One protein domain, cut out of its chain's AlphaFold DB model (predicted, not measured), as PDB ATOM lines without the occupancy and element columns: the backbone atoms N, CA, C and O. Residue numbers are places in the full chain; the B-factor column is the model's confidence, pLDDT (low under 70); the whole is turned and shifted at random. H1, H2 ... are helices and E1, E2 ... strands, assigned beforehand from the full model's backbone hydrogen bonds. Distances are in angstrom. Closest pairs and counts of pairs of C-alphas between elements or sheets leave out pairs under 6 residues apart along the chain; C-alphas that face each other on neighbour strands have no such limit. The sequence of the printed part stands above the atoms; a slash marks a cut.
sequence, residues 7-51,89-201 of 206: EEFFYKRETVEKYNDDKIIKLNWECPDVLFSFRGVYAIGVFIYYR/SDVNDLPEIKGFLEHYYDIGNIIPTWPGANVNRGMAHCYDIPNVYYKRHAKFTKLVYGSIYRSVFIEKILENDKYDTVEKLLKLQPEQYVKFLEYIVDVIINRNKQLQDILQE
ATOM      1  N   GLU A   7      20.090 -37.099  13.035       95.56
ATOM      2  CA  GLU A   7      20.659 -38.411  12.733       95.56
ATOM      3  C   GLU A   7      21.224 -39.085  13.991       95.56
ATOM      4  O   GLU A   7      20.895 -40.236  14.286       95.56
ATOM      5  N   GLU A   8      22.023 -38.357  14.778       94.69
ATOM      6  CA  GLU A   8      22.613 -38.891  16.006       94.69
ATOM      7  C   GLU A   8      21.533 -39.329  17.003       94.69
ATOM      8  O   GLU A   8      21.667 -40.388  17.619       94.69
ATOM      9  N   PHE A   9      20.434 -38.572  17.116       95.00
ATOM     10  CA  PHE A   9      19.297 -38.950  17.955       95.00
ATOM     11  C   PHE A   9      18.735 -40.330  17.581       95.00
ATOM     12  O   PHE A   9      18.523 -41.159  18.466       95.00
ATOM     13  N   PHE A  10      18.510 -40.603  16.291       93.50
ATOM     14  CA  PHE A  10      17.909 -41.869  15.852       93.50
ATOM     15  C   PHE A  10      18.860 -43.068  15.953       93.50
ATOM     16  O   PHE A  10      18.396 -44.197  16.125       93.50
ATOM     17  N   TYR A  11      20.179 -42.855  15.897       91.00
ATOM     18  CA  TYR A  11      21.161 -43.930  16.079       91.00
ATOM     19  C   TYR A  11      21.540 -44.188  17.546       91.00
ATOM     20  O   TYR A  11      22.030 -45.276  17.877       91.00
ATOM     21  N   LYS A  12      21.320 -43.224  18.448       88.56
ATOM     22  CA  LYS A  12      21.676 -43.357  19.863       88.56
ATOM     23  C   LYS A  12      20.761 -44.361  20.574       88.56
ATOM     24  O   LYS A  12      19.541 -44.286  20.516       88.56
ATOM     25  N   ARG A  13      21.372 -45.302  21.307       83.44
ATOM     26  CA  ARG A  13      20.654 -46.374  22.029       83.44
ATOM     27  C   ARG A  13      20.467 -46.138  23.527       83.44
ATOM     28  O   ARG A  13      19.659 -46.815  24.151       83.44
ATOM     29  N   GLU A  14      21.250 -45.246  24.122       92.81
ATOM     30  CA  GLU A  14      21.166 -44.957  25.557       92.81
ATOM     31  C   GLU A  14      20.060 -43.939  25.828       92.81
ATOM     32  O   GLU A  14      20.014 -42.906  25.165       92.81
ATOM     33  N   THR A  15      19.178 -44.209  26.791       92.62
ATOM     34  CA  THR A  15      18.082 -43.291  27.131       92.62
ATOM     35  C   THR A  15      18.568 -42.135  28.007       92.62
ATOM     36  O   THR A  15      19.626 -42.217  28.638       92.62
ATOM     37  N   VAL A  16      17.807 -41.038  28.046       94.44
ATOM     38  CA  VAL A  16      18.187 -39.841  28.815       94.44
ATOM     39  C   VAL A  16      18.164 -40.108  30.318       94.44
ATOM     40  O   VAL A  16      19.016 -39.609  31.050       94.44
ATOM     41  N   GLU A  17      17.214 -40.923  30.766       95.00
ATOM     42  CA  GLU A  17      17.066 -41.355  32.151       95.00
ATOM     43  C   GLU A  17      18.278 -42.178  32.570       95.00
ATOM     44  O   GLU A  17      18.921 -41.849  33.559       95.00
ATOM     45  N   LYS A  18      18.664 -43.176  31.762       95.25
ATOM     46  CA  LYS A  18      19.836 -44.008  32.049       95.25
ATOM     47  C   LYS A  18      21.126 -43.188  32.110       95.25
ATOM     48  O   LYS A  18      21.966 -43.437  32.966       95.25
ATOM     49  N   TYR A  19      21.279 -42.204  31.225       96.31
ATOM     50  CA  TYR A  19      22.438 -41.307  31.233       96.31
ATOM     51  C   TYR A  19      22.522 -40.434  32.504       96.31
ATOM     52  O   TYR A  19      23.610 -39.992  32.864       96.31
ATOM     53  N   ASN A  20      21.395 -40.169  33.170       96.62
ATOM     54  CA  ASN A  20      21.311 -39.319  34.362       96.62
ATOM     55  C   ASN A  20      20.951 -40.100  35.641       96.62
ATOM     56  O   ASN A  20      20.486 -39.490  36.605       96.62
ATOM     57  N   ASP A  21      21.133 -41.422  35.658       95.75
ATOM     58  CA  ASP A  21      20.704 -42.300  36.756       95.75
ATOM     59  C   ASP A  21      21.277 -41.862  38.117       95.75
ATOM     60  O   ASP A  21      20.555 -41.739  39.103       95.75
ATOM     61  N   ASP A  22      22.555 -41.478  38.145       95.19
ATOM     62  CA  ASP A  22      23.241 -40.952  39.328       95.19
ATOM     63  C   ASP A  22      22.556 -39.699  39.904       95.19
ATOM     64  O   ASP A  22      22.343 -39.587  41.114       95.19
ATOM     65  N   LYS A  23      22.167 -38.760  39.037       95.19
ATOM     66  CA  LYS A  23      21.486 -37.519  39.429       95.19
ATOM     67  C   LYS A  23      20.051 -37.787  39.861       95.19
ATOM     68  O   LYS A  23      19.588 -37.179  40.821       95.19
ATOM     69  N   ILE A  24      19.355 -38.689  39.172       94.56
ATOM     70  CA  ILE A  24      17.982 -39.100  39.492       94.56
ATOM     71  C   ILE A  24      17.934 -39.724  40.893       94.56
ATOM     72  O   ILE A  24      17.071 -39.351  41.691       94.56
ATOM     73  N   ILE A  25      18.895 -40.596  41.218       93.50
ATOM     74  CA  ILE A  25      19.040 -41.201  42.549       93.50
ATOM     75  C   ILE A  25      19.266 -40.117  43.610       93.50
ATOM     76  O   ILE A  25      18.557 -40.092  44.614       93.50
ATOM     77  N   LYS A  26      20.190 -39.175  43.375       93.25
ATOM     78  CA  LYS A  26      20.456 -38.063  44.310       93.25
ATOM     79  C   LYS A  26      19.245 -37.151  44.531       93.25
ATOM     80  O   LYS A  26      19.064 -36.628  45.625       93.25
ATOM     81  N   LEU A  27      18.407 -36.967  43.511       91.69
ATOM     82  CA  LEU A  27      17.173 -36.178  43.591       91.69
ATOM     83  C   LEU A  27      15.989 -36.957  44.192       91.69
ATOM     84  O   LEU A  27      14.912 -36.382  44.363       91.69
ATOM     85  N   ASN A  28      16.177 -38.241  44.518       91.19
ATOM     86  CA  ASN A  28      15.147 -39.147  45.025       91.19
ATOM     87  C   ASN A  28      13.901 -39.202  44.113       91.19
ATOM     88  O   ASN A  28      12.757 -39.072  44.558       91.19
ATOM     89  N   TRP A  29      14.126 -39.324  42.802       91.94
ATOM     90  CA  TRP A  29      13.067 -39.401  41.794       91.94
ATOM     91  C   TRP A  29      12.750 -40.856  41.434       91.94
ATOM     92  O   TRP A  29      13.551 -41.535  40.805       91.94
ATOM     93  N   GLU A  30      11.555 -41.327  41.798       88.38
ATOM     94  CA  GLU A  30      11.178 -42.746  41.659       88.38
ATOM     95  C   GLU A  30      10.704 -43.141  40.250       88.38
ATOM     96  O   GLU A  30      10.955 -44.253  39.795       88.38
ATOM     97  N   CYS A  31       9.993 -42.249  39.554       89.75
ATOM     98  CA  CYS A  31       9.422 -42.507  38.225       89.75
ATOM     99  C   CYS A  31       9.905 -41.449  37.214       89.75
ATOM    100  O   CYS A  31       9.095 -40.619  36.779       89.75
ATOM    101  N   PRO A  32      11.210 -41.405  36.883       92.19
ATOM    102  CA  PRO A  32      11.749 -40.428  35.943       92.19
ATOM    103  C   PRO A  32      11.227 -40.676  34.524       92.19
ATOM    104  O   PRO A  32      11.019 -41.815  34.109       92.19
ATOM    105  N   ASP A  33      11.037 -39.595  33.781       93.25
ATOM    106  CA  ASP A  33      10.658 -39.608  32.369       93.25
ATOM    107  C   ASP A  33      11.262 -38.383  31.671       93.25
ATOM    108  O   ASP A  33      11.632 -37.398  32.324       93.25
ATOM    109  N   VAL A  34      11.335 -38.401  30.342       94.50
ATOM    110  CA  VAL A  34      11.749 -37.231  29.562       94.50
ATOM    111  C   VAL A  34      10.652 -36.159  29.616       94.50
ATOM    112  O   VAL A  34       9.468 -36.414  29.377       94.50
ATOM    113  N   LEU A  35      11.028 -34.918  29.924       95.50
ATOM    114  CA  LEU A  35      10.105 -33.788  29.998       95.50
ATOM    115  C   LEU A  35       9.598 -33.401  28.605       95.50
ATOM    116  O   LEU A  35       8.388 -33.383  28.396       95.50
ATOM    117  N   PHE A  36      10.498 -33.121  27.658       96.00
ATOM    118  CA  PHE A  36      10.159 -32.856  26.260       96.00
ATOM    119  C   PHE A  36      10.693 -33.973  25.362       96.00
ATOM    120  O   PHE A  36      11.899 -34.085  25.151       96.00
ATOM    121  N   SER A  37       9.796 -34.792  24.807       93.56
ATOM    122  CA  SER A  37      10.162 -35.836  23.841       93.56
ATOM    123  C   SER A  37      10.675 -35.213  22.545       93.56
ATOM    124  O   SER A  37       9.950 -34.449  21.898       93.56
ATOM    125  N   PHE A  38      11.884 -35.591  22.114       95.25
ATOM    126  CA  PHE A  38      12.421 -35.119  20.835       95.25
ATOM    127  C   PHE A  38      11.498 -35.492  19.681       95.25
ATOM    128  O   PHE A  38      11.131 -34.633  18.889       95.25
ATOM    129  N   ARG A  39      11.041 -36.751  19.632       93.00
ATOM    130  CA  ARG A  39      10.129 -37.221  18.581       93.00
ATOM    131  C   ARG A  39       8.863 -36.358  18.513       93.00
ATOM    132  O   ARG A  39       8.336 -36.142  17.429       93.00
ATOM    133  N   GLY A  40       8.367 -35.877  19.658       93.19
ATOM    134  CA  GLY A  40       7.090 -35.168  19.746       93.19
ATOM    135  C   GLY A  40       7.226 -33.748  19.225       93.19
ATOM    136  O   GLY A  40       6.477 -33.317  18.349       93.19
ATOM    137  N   VAL A  41       8.263 -33.066  19.704       96.06
ATOM    138  CA  VAL A  41       8.664 -31.732  19.250       96.06
ATOM    139  C   VAL A  41       9.042 -31.740  17.765       96.06
ATOM    140  O   VAL A  41       8.634 -30.849  17.018       96.06
ATOM    141  N   TYR A  42       9.775 -32.759  17.314       96.62
ATOM    142  CA  TYR A  42      10.204 -32.918  15.926       96.62
ATOM    143  C   TYR A  42       9.026 -33.214  14.991       96.62
ATOM    144  O   TYR A  42       8.894 -32.569  13.955       96.62
ATOM    145  N   ALA A  43       8.101 -34.101  15.376       94.69
ATOM    146  CA  ALA A  43       6.892 -34.383  14.596       94.69
ATOM    147  C   ALA A  43       6.029 -33.128  14.372       94.69
ATOM    148  O   ALA A  43       5.473 -32.956  13.289       94.69
ATOM    149  N   ILE A  44       5.932 -32.235  15.365       94.44
ATOM    150  CA  ILE A  44       5.241 -30.946  15.203       94.44
ATOM    151  C   ILE A  44       5.940 -30.099  14.127       94.44
ATOM    152  O   ILE A  44       5.266 -29.590  13.234       94.44
ATOM    153  N   GLY A  45       7.271 -29.997  14.164       96.12
ATOM    154  CA  GLY A  45       8.055 -29.271  13.158       96.12
ATOM    155  C   GLY A  45       7.879 -29.837  11.756       96.12
ATOM    156  O   GLY A  45       7.529 -29.105  10.831       96.12
ATOM    157  N   VAL A  46       8.022 -31.156  11.612       96.19
ATOM    158  CA  VAL A  46       7.820 -31.859  10.337       96.19
ATOM    159  C   VAL A  46       6.421 -31.591   9.780       96.19
ATOM    160  O   VAL A  46       6.278 -31.287   8.600       96.19
ATOM    161  N   PHE A  47       5.382 -31.630  10.615       93.94
ATOM    162  CA  PHE A  47       4.025 -31.315  10.170       93.94
ATOM    163  C   PHE A  47       3.846 -29.857   9.738       93.94
ATOM    164  O   PHE A  47       3.103 -29.590   8.798       93.94
ATOM    165  N   ILE A  48       4.502 -28.911  10.408       94.19
ATOM    166  CA  ILE A  48       4.402 -27.486  10.078       94.19
ATOM    167  C   ILE A  48       5.065 -27.191   8.731       94.19
ATOM    168  O   ILE A  48       4.440 -26.547   7.890       94.19
ATOM    169  N   TYR A  49       6.284 -27.688   8.514       95.81
ATOM    170  CA  TYR A  49       7.071 -27.418   7.304       95.81
ATOM    171  C   TYR A  49       6.617 -28.244   6.096       95.81
ATOM    172  O   TYR A  49       6.659 -27.762   4.968       95.81
ATOM    173  N   TYR A  50       6.123 -29.463   6.324       93.44
ATOM    174  CA  TYR A  50       5.723 -30.394   5.266       93.44
ATOM    175  C   TYR A  50       4.234 -30.740   5.318       93.44
ATOM    176  O   TYR A  50       3.835 -31.869   5.025       93.44
ATOM    177  N   ARG A  51       3.388 -29.776   5.698       89.38
ATOM    178  CA  ARG A  51       1.940 -29.957   5.911       89.38
ATOM    179  C   ARG A  51       1.237 -30.696   4.769       89.38
ATOM    180  O   ARG A  51       0.349 -31.508   5.016       89.38
ATOM    181  N   SER A  89      14.823 -31.972   5.672       96.81
ATOM    182  CA  SER A  89      15.996 -31.095   5.821       96.81
ATOM    183  C   SER A  89      15.653 -29.708   6.363       96.81
ATOM    184  O   SER A  89      16.373 -29.207   7.218       96.81
ATOM    185  N   ASP A  90      14.508 -29.135   5.974       97.44
ATOM    186  CA  ASP A  90      14.083 -27.799   6.423       97.44
ATOM    187  C   ASP A  90      13.897 -27.723   7.944       97.44
ATOM    188  O   ASP A  90      14.019 -26.649   8.524       97.44
ATOM    189  N   VAL A  91      13.618 -28.859   8.594       97.44
ATOM    190  CA  VAL A  91      13.540 -28.971  10.057       97.44
ATOM    191  C   VAL A  91      14.882 -29.420  10.638       97.44
ATOM    192  O   VAL A  91      15.315 -28.879  11.651       97.44
ATOM    193  N   ASN A  92      15.559 -30.387  10.011       97.62
ATOM    194  CA  ASN A  92      16.845 -30.917  10.489       97.62
ATOM    195  C   ASN A  92      17.942 -29.847  10.565       97.62
ATOM    196  O   ASN A  92      18.803 -29.903  11.446       97.62
ATOM    197  N   ASP A  93      17.908 -28.891   9.639       96.62
ATOM    198  CA  ASP A  93      18.932 -27.862   9.503       96.62
ATOM    199  C   ASP A  93      18.688 -26.642  10.398       96.62
ATOM    200  O   ASP A  93      19.601 -25.823  10.547       96.62
ATOM    201  N   LEU A  94      17.522 -26.554  11.059       98.06
ATOM    202  CA  LEU A  94      17.208 -25.474  11.995       98.06
ATOM    203  C   LEU A  94      18.244 -25.413  13.131       98.06
ATOM    204  O   LEU A  94      18.432 -26.406  13.850       98.06
ATOM    205  N   PRO A  95      18.886 -24.251  13.357       97.56
ATOM    206  CA  PRO A  95      19.780 -24.052  14.495       97.56
ATOM    207  C   PRO A  95      19.115 -24.371  15.838       97.56
ATOM    208  O   PRO A  95      19.757 -24.900  16.738       97.56
ATOM    209  N   GLU A  96      17.817 -24.116  15.973       98.19
ATOM    210  CA  GLU A  96      17.067 -24.307  17.211       98.19
ATOM    211  C   GLU A  96      16.761 -25.783  17.491       98.19
ATOM    212  O   GLU A  96      16.688 -26.181  18.653       98.19
ATOM    213  N   ILE A  97      16.656 -26.626  16.452       97.62
ATOM    214  CA  ILE A  97      16.604 -28.086  16.629       97.62
ATOM    215  C   ILE A  97      17.937 -28.594  17.169       97.62
ATOM    216  O   ILE A  97      17.952 -29.395  18.104       97.62
ATOM    217  N   LYS A  98      19.053 -28.093  16.629       96.31
ATOM    218  CA  LYS A  98      20.395 -28.418  17.133       96.31
ATOM    219  C   LYS A  98      20.564 -27.933  18.573       96.31
ATOM    220  O   LYS A  98      20.993 -28.707  19.419       96.31
ATOM    221  N   GLY A  99      20.113 -26.717  18.884       97.12
ATOM    222  CA  GLY A  99      20.098 -26.184  20.249       97.12
ATOM    223  C   GLY A  99      19.287 -27.047  21.220       97.12
ATOM    224  O   GLY A  99      19.736 -27.323  22.330       97.12
ATOM    225  N   PHE A 100      18.124 -27.553  20.803       98.12
ATOM    226  CA  PHE A 100      17.358 -28.498  21.615       98.12
ATOM    227  C   PHE A 100      18.096 -29.828  21.821       98.12
ATOM    228  O   PHE A 100      18.168 -30.323  22.945       98.12
ATOM    229  N   LEU A 101      18.691 -30.384  20.767       97.62
ATOM    230  CA  LEU A 101      19.473 -31.623  20.817       97.62
ATOM    231  C   LEU A 101      20.721 -31.513  21.710       97.62
ATOM    232  O   LEU A 101      21.041 -32.460  22.435       97.62
ATOM    233  N   GLU A 102      21.382 -30.354  21.731       97.38
ATOM    234  CA  GLU A 102      22.514 -30.087  22.624       97.38
ATOM    235  C   GLU A 102      22.139 -30.212  24.104       97.38
ATOM    236  O   GLU A 102      22.944 -30.702  24.897       97.38
ATOM    237  N   HIS A 103      20.921 -29.805  24.463       97.88
ATOM    238  CA  HIS A 103      20.398 -29.826  25.831       97.88
ATOM    239  C   HIS A 103      19.509 -31.040  26.129       97.88
ATOM    240  O   HIS A 103      19.014 -31.197  27.245       97.88
ATOM    241  N   TYR A 104      19.306 -31.933  25.157       97.88
ATOM    242  CA  TYR A 104      18.336 -33.021  25.277       97.88
ATOM    243  C   TYR A 104      18.643 -33.980  26.435       97.88
ATOM    244  O   TYR A 104      17.718 -34.493  27.063       97.88
ATOM    245  N   TYR A 105      19.933 -34.189  26.728       97.50
ATOM    246  CA  TYR A 105      20.405 -35.080  27.792       97.50
ATOM    247  C   TYR A 105      20.649 -34.399  29.144       97.50
ATOM    248  O   TYR A 105      21.132 -35.048  30.077       97.50
ATOM    249  N   ASP A 106      20.340 -33.113  29.267       97.88
ATOM    250  CA  ASP A 106      20.474 -32.403  30.534       97.88
ATOM    251  C   ASP A 106      19.452 -32.918  31.558       97.88
ATOM    252  O   ASP A 106      18.326 -33.281  31.212       97.88
ATOM    253  N   ILE A 107      19.808 -32.895  32.850       96.88
ATOM    254  CA  ILE A 107      18.880 -33.281  33.933       96.88
ATOM    255  C   ILE A 107      17.646 -32.363  33.955       96.88
ATOM    256  O   ILE A 107      16.553 -32.783  34.329       96.88
ATOM    257  N   GLY A 108      17.788 -31.134  33.440       97.19
ATOM    258  CA  GLY A 108      16.686 -30.205  33.190       97.19
ATOM    259  C   GLY A 108      15.653 -30.675  32.159       97.19
ATOM    260  O   GLY A 108      14.575 -30.085  32.095       97.19
ATOM    261  N   ASN A 109      15.925 -31.733  31.389       97.75
ATOM    262  CA  ASN A 109      14.959 -32.385  30.503       97.75
ATOM    263  C   ASN A 109      14.419 -33.712  31.072       97.75
ATOM    264  O   ASN A 109      13.711 -34.428  30.374       97.75
ATOM    265  N   ILE A 110      14.699 -34.040  32.336       95.94
ATOM    266  CA  ILE A 110      14.050 -35.145  33.056       95.94
ATOM    267  C   ILE A 110      13.034 -34.581  34.047       95.94
ATOM    268  O   ILE A 110      13.169 -33.466  34.566       95.94
ATOM    269  N   ILE A 111      11.970 -35.335  34.287       94.44
ATOM    270  CA  ILE A 111      10.903 -34.980  35.212       94.44
ATOM    271  C   ILE A 111      10.521 -36.205  36.052       94.44
ATOM    272  O   ILE A 111      10.335 -37.283  35.486       94.44
ATOM    273  N   PRO A 112      10.372 -36.085  37.384       92.50
ATOM    274  CA  PRO A 112       9.728 -37.134  38.152       92.50
ATOM    275  C   PRO A 112       8.238 -37.132  37.819       92.50
ATOM    276  O   PRO A 112       7.572 -36.092  37.790       92.50
ATOM    277  N   THR A 113       7.699 -38.304  37.551       89.12
ATOM    278  CA  THR A 113       6.281 -38.490  37.253       89.12
ATOM    279  C   THR A 113       5.623 -39.361  38.317       89.12
ATOM    280  O   THR A 113       6.258 -39.754  39.293       89.12
ATOM    281  N   TRP A 114       4.322 -39.612  38.187       86.19
ATOM    282  CA  TRP A 114       3.619 -40.583  39.023       86.19
ATOM    283  C   TRP A 114       3.566 -41.952  38.324       86.19
ATOM    284  O   TRP A 114       3.618 -42.005  37.091       86.19
ATOM    285  N   PRO A 115       3.412 -43.064  39.065       83.94
ATOM    286  CA  PRO A 115       3.295 -44.392  38.469       83.94
ATOM    287  C   PRO A 115       2.239 -44.449  37.355       83.94
ATOM    288  O   PRO A 115       1.093 -44.030  37.535       83.94
ATOM    289  N   GLY A 116       2.639 -44.950  36.184       81.25
ATOM    290  CA  GLY A 116       1.789 -45.054  34.992       81.25
ATOM    291  C   GLY A 116       1.639 -43.766  34.170       81.25
ATOM    292  O   GLY A 116       1.020 -43.806  33.102       81.25
ATOM    293  N   ALA A 117       2.204 -42.635  34.608       82.31
ATOM    294  CA  ALA A 117       2.190 -41.389  33.840       82.31
ATOM    295  C   ALA A 117       2.914 -41.534  32.498       82.31
ATOM    296  O   ALA A 117       2.401 -41.064  31.494       82.31
ATOM    297  N   ASN A 118       4.052 -42.228  32.461       76.50
ATOM    298  CA  ASN A 118       4.811 -42.505  31.237       76.50
ATOM    299  C   ASN A 118       3.950 -43.168  30.141       76.50
ATOM    300  O   ASN A 118       3.908 -42.709  29.001       76.50
ATOM    301  N   VAL A 119       3.182 -44.202  30.500       79.62
ATOM    302  CA  VAL A 119       2.253 -44.878  29.582       79.62
ATOM    303  C   VAL A 119       1.113 -43.938  29.194       79.62
ATOM    304  O   VAL A 119       0.746 -43.836  28.023       79.62
ATOM    305  N   ASN A 120       0.556 -43.216  30.169       81.75
ATOM    306  CA  ASN A 120      -0.566 -42.320  29.928       81.75
ATOM    307  C   ASN A 120      -0.194 -41.136  29.018       81.75
ATOM    308  O   ASN A 120      -0.987 -40.794  28.146       81.75
ATOM    309  N   ARG A 121       1.003 -40.557  29.170       78.31
ATOM    310  CA  ARG A 121       1.542 -39.470  28.335       78.31
ATOM    311  C   ARG A 121       1.635 -39.887  26.870       78.31
ATOM    312  O   ARG A 121       1.012 -39.239  26.022       78.31
ATOM    313  N   GLY A 122       2.256 -41.041  26.612       70.69
ATOM    314  CA  GLY A 122       2.392 -41.592  25.261       70.69
ATOM    315  C   GLY A 122       1.052 -41.933  24.595       70.69
ATOM    316  O   GLY A 122       0.936 -41.898  23.370       70.69
ATOM    317  N   MET A 123       0.009 -42.209  25.385       75.00
ATOM    318  CA  MET A 123      -1.351 -42.489  24.902       75.00
ATOM    319  C   MET A 123      -2.281 -41.268  24.908       75.00
ATOM    320  O   MET A 123      -3.389 -41.337  24.380       75.00
ATOM    321  N   ALA A 124      -1.865 -40.134  25.478       73.62
ATOM    322  CA  ALA A 124      -2.718 -38.957  25.640       73.62
ATOM    323  C   ALA A 124      -2.866 -38.124  24.357       73.62
ATOM    324  O   ALA A 124      -3.519 -37.074  24.391       73.62
ATOM    325  N   HIS A 125      -2.268 -38.555  23.240       78.12
ATOM    326  CA  HIS A 125      -2.268 -37.819  21.971       78.12
ATOM    327  C   HIS A 125      -1.816 -36.366  22.166       78.12
ATOM    328  O   HIS A 125      -2.467 -35.431  21.711       78.12
ATOM    329  N   CYS A 126      -0.757 -36.169  22.954       76.25
ATOM    330  CA  CYS A 126      -0.252 -34.850  23.336       76.25
ATOM    331  C   CYS A 126       1.173 -34.580  22.840       76.25
ATOM    332  O   CYS A 126       1.744 -33.554  23.198       76.25
ATOM    333  N   TYR A 127       1.732 -35.491  22.029       78.12
ATOM    334  CA  TYR A 127       3.120 -35.444  21.543       78.12
ATOM    335  C   TYR A 127       4.140 -35.331  22.683       78.12
ATOM    336  O   TYR A 127       5.191 -34.716  22.530       78.12
ATOM    337  N   ASP A 128       3.774 -35.868  23.849       82.88
ATOM    338  CA  ASP A 128       4.500 -35.750  25.111       82.88
ATOM    339  C   ASP A 128       4.864 -34.305  25.495       82.88
ATOM    340  O   ASP A 128       5.781 -34.086  26.286       82.88
ATOM    341  N   ILE A 129       4.117 -33.313  24.987       92.62
ATOM    342  CA  ILE A 129       4.334 -31.900  25.295       92.62
ATOM    343  C   ILE A 129       3.774 -31.591  26.691       92.62
ATOM    344  O   ILE A 129       2.555 -31.663  26.906       92.62
ATOM    345  N   PRO A 130       4.624 -31.192  27.652       92.81
ATOM    346  CA  PRO A 130       4.227 -31.029  29.047       92.81
ATOM    347  C   PRO A 130       3.224 -29.886  29.245       92.81
ATOM    348  O   PRO A 130       2.333 -30.006  30.087       92.81
ATOM    349  N   ASN A 131       3.292 -28.828  28.422       94.00
ATOM    350  CA  ASN A 131       2.306 -27.741  28.412       94.00
ATOM    351  C   ASN A 131       0.878 -28.253  28.177       94.00
ATOM    352  O   ASN A 131      -0.059 -27.728  28.767       94.00
ATOM    353  N   VAL A 132       0.711 -29.292  27.355       92.50
ATOM    354  CA  VAL A 132      -0.596 -29.904  27.089       92.50
ATOM    355  C   VAL A 132      -0.950 -30.898  28.191       92.50
ATOM    356  O   VAL A 132      -2.046 -30.850  28.755       92.50
ATOM    357  N   TYR A 133      -0.027 -31.811  28.506       91.94
ATOM    358  CA  TYR A 133      -0.299 -32.928  29.407       91.94
ATOM    359  C   TYR A 133      -0.609 -32.461  30.835       91.94
ATOM    360  O   TYR A 133      -1.674 -32.765  31.373       91.94
ATOM    361  N   TYR A 134       0.266 -31.660  31.445       90.81
ATOM    362  CA  TYR A 134       0.089 -31.254  32.840       90.81
ATOM    363  C   TYR A 134      -1.099 -30.316  33.042       90.81
ATOM    364  O   TYR A 134      -1.769 -30.387  34.067       90.81
ATOM    365  N   LYS A 135      -1.445 -29.498  32.042       90.12
ATOM    366  CA  LYS A 135      -2.658 -28.670  32.105       90.12
ATOM    367  C   LYS A 135      -3.928 -29.501  32.005       90.12
ATOM    368  O   LYS A 135      -4.860 -29.290  32.779       90.12
ATOM    369  N   ARG A 136      -3.951 -30.509  31.127       89.50
ATOM    370  CA  ARG A 136      -5.062 -31.469  31.052       89.50
ATOM    371  C   ARG A 136      -5.253 -32.231  32.369       89.50
ATOM    372  O   ARG A 136      -6.385 -32.541  32.735       89.50
ATOM    373  N   HIS A 137      -4.166 -32.477  33.097       89.69
ATOM    374  CA  HIS A 137      -4.151 -33.181  34.381       89.69
ATOM    375  C   HIS A 137      -3.879 -32.258  35.586       89.69
ATOM    376  O   HIS A 137      -3.338 -32.707  36.595       89.69
ATOM    377  N   ALA A 138      -4.317 -30.990  35.538       89.81
ATOM    378  CA  ALA A 138      -3.936 -29.946  36.501       89.81
ATOM    379  C   ALA A 138      -4.117 -30.321  37.985       89.81
ATOM    380  O   ALA A 138      -3.285 -29.967  38.818       89.81
ATOM    381  N   LYS A 139      -5.179 -31.065  38.336       88.69
ATOM    382  CA  LYS A 139      -5.401 -31.531  39.719       88.69
ATOM    383  C   LYS A 139      -4.289 -32.472  40.196       88.69
ATOM    384  O   LYS A 139      -3.797 -32.308  41.307       88.69
ATOM    385  N   PHE A 140      -3.888 -33.423  39.350       86.56
ATOM    386  CA  PHE A 140      -2.796 -34.353  39.645       86.56
ATOM    387  C   PHE A 140      -1.452 -33.637  39.645       86.56
ATOM    388  O   PHE A 140      -0.687 -33.791  40.590       86.56
ATOM    389  N   THR A 141      -1.202 -32.786  38.651       89.75
ATOM    390  CA  THR A 141      -0.001 -31.946  38.582       89.75
ATOM    391  C   THR A 141       0.181 -31.125  39.859       89.75
ATOM    392  O   THR A 141       1.266 -31.133  40.433       89.75
ATOM    393  N   LYS A 142      -0.884 -30.482  40.357       88.75
ATOM    394  CA  LYS A 142      -0.839 -29.717  41.611       88.75
ATOM    395  C   LYS A 142      -0.532 -30.598  42.822       88.75
ATOM    396  O   LYS A 142       0.232 -30.180  43.681       88.75
ATOM    397  N   LEU A 143      -1.118 -31.791  42.904       88.25
ATOM    398  CA  LEU A 143      -0.867 -32.716  44.012       88.25
ATOM    399  C   LEU A 143       0.585 -33.213  44.006       88.25
ATOM    400  O   LEU A 143       1.272 -33.153  45.018       88.25
ATOM    401  N   VAL A 144       1.065 -33.677  42.854       87.75
ATOM    402  CA  VAL A 144       2.391 -34.290  42.729       87.75
ATOM    403  C   VAL A 144       3.489 -33.245  42.915       87.75
ATOM    404  O   VAL A 144       4.381 -33.431  43.740       87.75
ATOM    405  N   TYR A 145       3.404 -32.114  42.220       88.69
ATOM    406  CA  TYR A 145       4.465 -31.101  42.235       88.69
ATOM    407  C   TYR A 145       4.291 -30.036  43.319       88.69
ATOM    408  O   TYR A 145       5.228 -29.314  43.630       88.69
ATOM    409  N   GLY A 146       3.112 -29.955  43.938       81.88
ATOM    410  CA  GLY A 146       2.880 -29.110  45.107       81.88
ATOM    411  C   GLY A 146       3.083 -29.824  46.444       81.88
ATOM    412  O   GLY A 146       3.094 -29.159  47.478       81.88
ATOM    413  N   SER A 147       3.187 -31.159  46.471       82.81
ATOM    414  CA  SER A 147       3.231 -31.908  47.741       82.81
ATOM    415  C   SER A 147       4.244 -33.049  47.796       82.81
ATOM    416  O   SER A 147       4.710 -33.347  48.892       82.81
ATOM    417  N   ILE A 148       4.603 -33.671  46.669       84.69
ATOM    418  CA  ILE A 148       5.501 -34.839  46.647       84.69
ATOM    419  C   ILE A 148       6.910 -34.417  46.229       84.69
ATOM    420  O   ILE A 148       7.853 -34.545  47.004       84.69
ATOM    421  N   TYR A 149       7.050 -33.847  45.031       83.69
ATOM    422  CA  TYR A 149       8.345 -33.438  44.494       83.69
ATOM    423  C   TYR A 149       8.488 -31.917  44.542       83.69
ATOM    424  O   TYR A 149       7.837 -31.211  43.776       83.69
ATOM    425  N   ARG A 150       9.352 -31.411  45.431       71.75
ATOM    426  CA  ARG A 150       9.603 -29.963  45.579       71.75
ATOM    427  C   ARG A 150      10.554 -29.398  44.518       71.75
ATOM    428  O   ARG A 150      10.419 -28.244  44.137       71.75
ATOM    429  N   SER A 151      11.483 -30.207  44.014       78.75
ATOM    430  CA  SER A 151      12.576 -29.762  43.135       78.75
ATOM    431  C   SER A 151      12.267 -30.016  41.662       78.75
ATOM    432  O   SER A 151      12.978 -30.762  40.998       78.75
ATOM    433  N   VAL A 152      11.153 -29.484  41.158       85.25
ATOM    434  CA  VAL A 152      10.650 -29.838  39.818       85.25
ATOM    435  C   VAL A 152      10.720 -28.688  38.816       85.25
ATOM    436  O   VAL A 152      11.049 -28.934  37.648       85.25
ATOM    437  N   PHE A 153      10.506 -27.455  39.278       92.81
ATOM    438  CA  PHE A 153      10.738 -26.217  38.526       92.81
ATOM    439  C   PHE A 153       9.984 -26.151  37.183       92.81
ATOM    440  O   PHE A 153      10.579 -25.955  36.121       92.81
ATOM    441  N   ILE A 154       8.669 -26.391  37.203       92.25
ATOM    442  CA  ILE A 154       7.815 -26.416  35.995       92.25
ATOM    443  C   ILE A 154       6.840 -25.237  35.913       92.25
ATOM    444  O   ILE A 154       5.947 -25.237  35.069       92.25
ATOM    445  N   GLU A 155       6.989 -24.224  36.759       91.25
ATOM    446  CA  GLU A 155       6.078 -23.078  36.870       91.25
ATOM    447  C   GLU A 155       5.915 -22.395  35.509       91.25
ATOM    448  O   GLU A 155       4.797 -22.196  35.037       91.25
ATOM    449  N   LYS A 156       7.029 -22.208  34.789       93.12
ATOM    450  CA  LYS A 156       7.043 -21.651  33.430       93.12
ATOM    451  C   LYS A 156       6.199 -22.451  32.426       93.12
ATOM    452  O   LYS A 156       5.632 -21.869  31.502       93.12
ATOM    453  N   ILE A 157       6.095 -23.771  32.590       94.31
ATOM    454  CA  ILE A 157       5.228 -24.624  31.761       94.31
ATOM    455  C   ILE A 157       3.762 -24.428  32.148       94.31
ATOM    456  O   ILE A 157       2.899 -24.315  31.272       94.31
ATOM    457  N   LEU A 158       3.473 -24.386  33.450       91.75
ATOM    458  CA  LEU A 158       2.111 -24.259  33.968       91.75
ATOM    459  C   LEU A 158       1.505 -22.879  33.682       91.75
ATOM    460  O   LEU A 158       0.315 -22.787  33.400       91.75
ATOM    461  N   GLU A 159       2.315 -21.827  33.658       92.00
ATOM    462  CA  GLU A 159       1.881 -20.452  33.381       92.00
ATOM    463  C   GLU A 159       1.758 -20.147  31.876       92.00
ATOM    464  O   GLU A 159       1.117 -19.178  31.481       92.00
ATOM    465  N   ASN A 160       2.327 -20.981  30.996       93.50
ATOM    466  CA  ASN A 160       2.348 -20.716  29.557       93.50
ATOM    467  C   ASN A 160       1.127 -21.309  28.828       93.50
ATOM    468  O   ASN A 160       1.079 -22.505  28.523       93.50
ATOM    469  N   ASP A 161       0.137 -20.468  28.521       92.69
ATOM    470  CA  ASP A 161      -1.091 -20.825  27.777       92.69
ATOM    471  C   ASP A 161      -0.929 -20.815  26.245       92.69
ATOM    472  O   ASP A 161      -1.861 -21.130  25.498       92.69
ATOM    473  N   LYS A 162       0.250 -20.450  25.731       94.19
ATOM    474  CA  LYS A 162       0.498 -20.374  24.283       94.19
ATOM    475  C   LYS A 162       0.539 -21.763  23.637       94.19
ATOM    476  O   LYS A 162       0.147 -21.908  22.482       94.19
ATOM    477  N   TYR A 163       0.990 -22.771  24.384       94.12
ATOM    478  CA  TYR A 163       1.270 -24.130  23.899       94.12
ATOM    479  C   TYR A 163       0.446 -25.216  24.624       94.12
ATOM    480  O   TYR A 163       0.845 -26.375  24.675       94.12
ATOM    481  N   ASP A 164      -0.682 -24.844  25.235       92.25
ATOM    482  CA  ASP A 164      -1.483 -25.692  26.138       92.25
ATOM    483  C   ASP A 164      -2.439 -26.680  25.437       92.25
ATOM    484  O   ASP A 164      -3.023 -27.549  26.087       92.25
ATOM    485  N   THR A 165      -2.591 -26.598  24.112       91.12
ATOM    486  CA  THR A 165      -3.377 -27.554  23.325       91.12
ATOM    487  C   THR A 165      -2.635 -28.016  22.079       91.12
ATOM    488  O   THR A 165      -1.869 -27.275  21.461       91.12
ATOM    489  N   VAL A 166      -2.921 -29.255  21.665       88.88
ATOM    490  CA  VAL A 166      -2.426 -29.821  20.401       88.88
ATOM    491  C   VAL A 166      -2.852 -28.953  19.221       88.88
ATOM    492  O   VAL A 166      -2.042 -28.653  18.357       88.88
ATOM    493  N   GLU A 167      -4.096 -28.480  19.211       89.12
ATOM    494  CA  GLU A 167      -4.601 -27.627  18.136       89.12
ATOM    495  C   GLU A 167      -3.777 -26.340  17.973       89.12
ATOM    496  O   GLU A 167      -3.446 -25.973  16.846       89.12
ATOM    497  N   LYS A 168      -3.408 -25.671  19.075       92.00
ATOM    498  CA  LYS A 168      -2.548 -24.477  19.023       92.00
ATOM    499  C   LYS A 168      -1.163 -24.816  18.470       92.00
ATOM    500  O   LYS A 168      -0.681 -24.099  17.599       92.00
ATOM    501  N   LEU A 169      -0.562 -25.919  18.925       92.88
ATOM    502  CA  LEU A 169       0.747 -26.387  18.451       92.88
ATOM    503  C   LEU A 169       0.742 -26.700  16.949       92.88
ATOM    504  O   LEU A 169       1.636 -26.279  16.224       92.88
ATOM    505  N   LEU A 170      -0.294 -27.381  16.456       90.44
ATOM    506  CA  LEU A 170      -0.414 -27.749  15.042       90.44
ATOM    507  C   LEU A 170      -0.824 -26.577  14.135       90.44
ATOM    508  O   LEU A 170      -0.777 -26.701  12.912       90.44
ATOM    509  N   LYS A 171      -1.231 -25.436  14.699       91.88
ATOM    510  CA  LYS A 171      -1.531 -24.198  13.959       91.88
ATOM    511  C   LYS A 171      -0.352 -23.224  13.889       91.88
ATOM    512  O   LYS A 171      -0.475 -22.199  13.217       91.88
ATOM    513  N   LEU A 172       0.764 -23.532  14.553       94.50
ATOM    514  CA  LEU A 172       1.968 -22.711  14.489       94.50
ATOM    515  C   LEU A 172       2.455 -22.576  13.037       94.50
ATOM    516  O   LEU A 172       2.429 -23.530  12.260       94.50
ATOM    517  N   GLN A 173       2.895 -21.370  12.696       95.88
ATOM    518  CA  GLN A 173       3.683 -21.092  11.496       95.88
ATOM    519  C   GLN A 173       5.164 -21.435  11.739       95.88
ATOM    520  O   GLN A 173       5.568 -21.507  12.906       95.88
ATOM    521  N   PRO A 174       5.983 -21.613  10.685       97.06
ATOM    522  CA  PRO A 174       7.414 -21.913  10.810       97.06
ATOM    523  C   PRO A 174       8.159 -21.035  11.831       97.06
ATOM    524  O   PRO A 174       8.807 -21.539  12.745       97.06
ATOM    525  N   GLU A 175       7.962 -19.717  11.798       97.44
ATOM    526  CA  GLU A 175       8.635 -18.777  12.708       97.44
ATOM    527  C   GLU A 175       8.130 -18.907  14.153       97.44
ATOM    528  O   GLU A 175       8.825 -18.582  15.117       97.44
ATOM    529  N   GLN A 176       6.890 -19.365  14.334       98.00
ATOM    530  CA  GLN A 176       6.323 -19.616  15.656       98.00
ATOM    531  C   GLN A 176       6.791 -20.959  16.227       98.00
ATOM    532  O   GLN A 176       6.894 -21.075  17.449       98.00
ATOM    533  N   TYR A 177       7.084 -21.939  15.368       98.12
ATOM    534  CA  TYR A 177       7.723 -23.196  15.748       98.12
ATOM    535  C   TYR A 177       9.157 -22.973  16.233       98.12
ATOM    536  O   TYR A 177       9.520 -23.473  17.294       98.12
ATOM    537  N   VAL A 178       9.925 -22.130  15.541       98.38
ATOM    538  CA  VAL A 178      11.255 -21.691  15.994       98.38
ATOM    539  C   VAL A 178      11.182 -21.109  17.414       98.38
ATOM    540  O   VAL A 178      11.843 -21.598  18.325       98.38
ATOM    541  N   LYS A 179      10.246 -20.182  17.664       98.38
ATOM    542  CA  LYS A 179      10.001 -19.622  19.012       98.38
ATOM    543  C   LYS A 179       9.527 -20.646  20.048       98.38
ATOM    544  O   LYS A 179       9.594 -20.395  21.253       98.38
ATOM    545  N   PHE A 180       8.949 -21.760  19.610       98.31
ATOM    546  CA  PHE A 180       8.576 -22.857  20.496       98.31
ATOM    547  C   PHE A 180       9.805 -23.679  20.900       98.31
ATOM    548  O   PHE A 180       9.935 -24.001  22.080       98.31
ATOM    549  N   LEU A 181      10.734 -23.936  19.976       98.50
ATOM    550  CA  LEU A 181      12.015 -24.587  20.268       98.50
ATOM    551  C   LEU A 181      12.872 -23.759  21.229       98.50
ATOM    552  O   LEU A 181      13.335 -24.289  22.236       98.50
ATOM    553  N   GLU A 182      13.002 -22.452  20.986       98.38
ATOM    554  CA  GLU A 182      13.705 -21.533  21.894       98.38
ATOM    555  C   GLU A 182      13.110 -21.575  23.309       98.38
ATOM    556  O   GLU A 182      13.832 -21.641  24.303       98.38
ATOM    557  N   TYR A 183      11.776 -21.594  23.408       98.31
ATOM    558  CA  TYR A 183      11.076 -21.732  24.683       98.31
ATOM    559  C   TYR A 183      11.397 -23.060  25.387       98.31
ATOM    560  O   TYR A 183      11.621 -23.055  26.597       98.31
ATOM    561  N   ILE A 184      11.419 -24.182  24.658       98.31
ATOM    562  CA  ILE A 184      11.766 -25.498  25.218       98.31
ATOM    563  C   ILE A 184      13.190 -25.473  25.777       98.31
ATOM    564  O   ILE A 184      13.403 -25.880  26.920       98.31
ATOM    565  N   VAL A 185      14.145 -24.973  24.992       98.25
ATOM    566  CA  VAL A 185      15.555 -24.877  25.387       98.25
ATOM    567  C   VAL A 185      15.704 -24.027  26.643       98.25
ATOM    568  O   VAL A 185      16.346 -24.460  27.595       98.25
ATOM    569  N   ASP A 186      15.060 -22.863  26.695       98.12
ATOM    570  CA  ASP A 186      15.118 -21.992  27.867       98.12
ATOM    571  C   ASP A 186      14.537 -22.663  29.126       98.12
ATOM    572  O   ASP A 186      15.146 -22.600  30.196       98.12
ATOM    573  N   VAL A 187      13.413 -23.384  29.001       98.00
ATOM    574  CA  VAL A 187      12.864 -24.182  30.112       98.00
ATOM    575  C   VAL A 187      13.886 -25.215  30.586       98.00
ATOM    576  O   VAL A 187      14.128 -25.314  31.789       98.00
ATOM    577  N   ILE A 188      14.502 -25.967  29.671       98.25
ATOM    578  CA  ILE A 188      15.481 -27.006  30.017       98.25
ATOM    579  C   ILE A 188      16.706 -26.394  30.698       98.25
ATOM    580  O   ILE A 188      17.096 -26.877  31.758       98.25
ATOM    581  N   ILE A 189      17.278 -25.318  30.154       97.75
ATOM    582  CA  ILE A 189      18.454 -24.639  30.721       97.75
ATOM    583  C   ILE A 189      18.151 -24.119  32.128       97.75
ATOM    584  O   ILE A 189      18.925 -24.359  33.058       97.75
ATOM    585  N   ASN A 190      17.014 -23.445  32.308       97.19
ATOM    586  CA  ASN A 190      16.631 -22.890  33.601       97.19
ATOM    587  C   ASN A 190      16.400 -23.987  34.654       97.19
ATOM    588  O   ASN A 190      16.822 -23.847  35.804       97.19
ATOM    589  N   ARG A 191      15.759 -25.099  34.270       97.00
ATOM    590  CA  ARG A 191      15.598 -26.271  35.145       97.00
ATOM    591  C   ARG A 191      16.939 -26.918  35.461       97.00
ATOM    592  O   ARG A 191      17.201 -27.238  36.613       97.00
ATOM    593  N   ASN A 192      17.791 -27.088  34.452       96.94
ATOM    594  CA  ASN A 192      19.101 -27.711  34.599       96.94
ATOM    595  C   ASN A 192      19.947 -26.947  35.618       96.94
ATOM    596  O   ASN A 192      20.484 -27.569  36.524       96.94
ATOM    597  N   LYS A 193      19.995 -25.613  35.533       96.12
ATOM    598  CA  LYS A 193      20.717 -24.777  36.501       96.12
ATOM    599  C   LYS A 193      20.250 -25.028  37.940       96.12
ATOM    600  O   LYS A 193      21.053 -25.425  38.772       96.12
ATOM    601  N   GLN A 194      18.951 -24.889  38.202       95.50
ATOM    602  CA  GLN A 194      18.394 -25.052  39.553       95.50
ATOM    603  C   GLN A 194      18.588 -26.469  40.118       95.50
ATOM    604  O   GLN A 194      18.839 -26.644  41.306       95.50
ATOM    605  N   LEU A 195      18.486 -27.498  39.271       95.31
ATOM    606  CA  LEU A 195      18.721 -28.884  39.684       95.31
ATOM    607  C   LEU A 195      20.197 -29.145  39.994       95.31
ATOM    608  O   LEU A 195      20.496 -29.878  40.931       95.31
ATOM    609  N   GLN A 196      21.117 -28.553  39.228       93.94
ATOM    610  CA  GLN A 196      22.551 -28.664  39.490       93.94
ATOM    611  C   GLN A 196      22.941 -27.990  40.807       93.94
ATOM    612  O   GLN A 196      23.740 -28.562  41.540       93.94
ATOM    613  N   ASP A 197      22.341 -26.843  41.135       92.50
ATOM    614  CA  ASP A 197      22.581 -26.158  42.410       92.50
ATOM    615  C   ASP A 197      22.227 -27.083  43.597       92.50
ATOM    616  O   ASP A 197      23.054 -27.312  44.478       92.50
ATOM    617  N   ILE A 198      21.066 -27.753  43.550       91.69
ATOM    618  CA  ILE A 198      20.658 -28.747  44.564       91.69
ATOM    619  C   ILE A 198      21.622 -29.939  44.620       91.69
ATOM    620  O   ILE A 198      22.007 -30.399  45.697       91.69
ATOM    621  N   LEU A 199      22.007 -30.468  43.455       90.94
ATOM    622  CA  LEU A 199      22.917 -31.611  43.356       90.94
ATOM    623  C   LEU A 199      24.320 -31.297  43.899       90.94
ATOM    624  O   LEU A 199      25.030 -32.224  44.292       90.94
ATOM    625  N   GLN A 200      24.732 -30.026  43.898       88.19
ATOM    626  CA  GLN A 200      26.002 -29.562  44.456       88.19
ATOM    627  C   GLN A 200      25.912 -29.324  45.966       88.19
ATOM    628  O   GLN A 200      26.795 -29.787  46.688       88.19
ATOM    629  N   GLU A 201      24.839 -28.692  46.453       78.12
ATOM    630  CA  GLU A 201      24.594 -28.478  47.890       78.12
ATOM    631  C   GLU A 201      24.532 -29.801  48.671       78.12
ATOM    632  O   GLU A 201      25.076 -29.905  49.770       78.12
TER     633      GLU A 201
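This is residues 7 to 51 and 89 to 201 of the 206 residues of an uncharacterized protein of [Ruminococcus] torques (UniProt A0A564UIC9). One long helix, H12, runs almost the full length of the domain along one side, and shorter helices and loops are gathered beside it. H4 and H6 run nearly along it at the end where H12 begins, E1 and E2 make a tiny two-stranded sheet nearer the middle, and H1 to H3 and H7 to H11 are two groups of short helices around these parts. The printed part has 158 residues with twelve named helices and two named strands, in the order H1, H2, H3, E1, H4, H5, H6, E2, H7, H8, H9, H10, H11, H12. The sheet, in the order E1 - E2, is antiparallel, and the class is mostly helix. The whole is compact, with a radius of gyration of the C-alphas of 15.2 A and spans of 43 by 33 by 25 A.

Start at the sheet: find C-alpha 32 at (11.749, -40.428, 35.943), where E1, residues 32 to 34, begins; its partner E2 is residues 110 to 112. Before E1 come H1, residues 7 to 11, H2, residues 16 to 19, and H3, residues 21 to 26. After E1 look for H4, residues 38 to 49, 16.5 A from first to last C-alpha. Beyond the cut are H5, residues 89 to 92, and H6, residues 95 to 103, 12.7 A long. After E2 come H7, residues 117 to 123, H8, residues 130 to 136, H9, residues 138 to 148 and 14.7 A long, H10, residues 155 to 159, and H11, residues 166 to 170. Then find C-alpha 174 at (7.414, -21.913, 10.810); from there H12, residues 174 to 201, runs 41.4 A to C-alpha 201 at (24.594, -28.478, 47.890).

Look first at E1 and E2, antiparallel at 141 degrees: N 33 and O 111 are 3.0 A apart and N 111 and O 33 are 2.9 A apart, within hydrogen-bond range. The closest C-alphas of H2 and E1, those of Glu 17 and Pro 32, are 6.6 A apart, and those of E1 and H7, Asp 33 and Asn 118, are also 6.6 A apart. H4 is the hub, touching three helices. It touches H5 at the C-alphas of Gly 45 and Val 91, 6.3 A apart. With residues 44 to 48 alone it touches H11, closest at Ile 44 and Leu 170, whose C-alphas are 6.5 A apart. Residues 174 to 181 of H12 touch H4 at a shallow tilt of 17 degrees, opposite ways, with the C-alphas of Ile 48 and Pro 174 closest at 6.4 A. Residues 178 to 189 of H12 touch H6 at a shallow tilt of 21 degrees, the same way; the closest C-alphas, of Phe 100 and Val 185, are 5.5 A apart. H8 touches H10, closest at the C-alphas of Asn 131 and Ile 157, 5.4 A apart. H8 and H9 are close but not clearly touching, with the C-alphas of Tyr 134 and Thr 141 closest at 5.8 A. H1 and H6 are close but not clearly touching, with the C-alphas of Phe 9 and Leu 101 closest at 7.9 A. H3 and H12 are close but not clearly touching, with the C-alphas of Lys 26 and Leu 199 closest at 7.0 A. Among the pairs that are apart are H7 and H12, and H9 and H12. In H1, H3, H4, H6, H7, H9, H10, H11 and H12 every O i to N i+4 pair is within hydrogen-bond range; in H8 it is 2 of 3, and H2 and H5 are too short for such a pair.

The two C-alphas farthest apart, those of Arg 51 and Glu 201, are 47.7 A apart. Residues 52 to 88 are not printed, and C-alphas 51 and 89 are 14.1 A apart across this cut, which falls in the link from H4 to H5. Of the links that are printed whole, none is long. The mean pLDDT of the printed part is 92.0, and no printed residue is under 70.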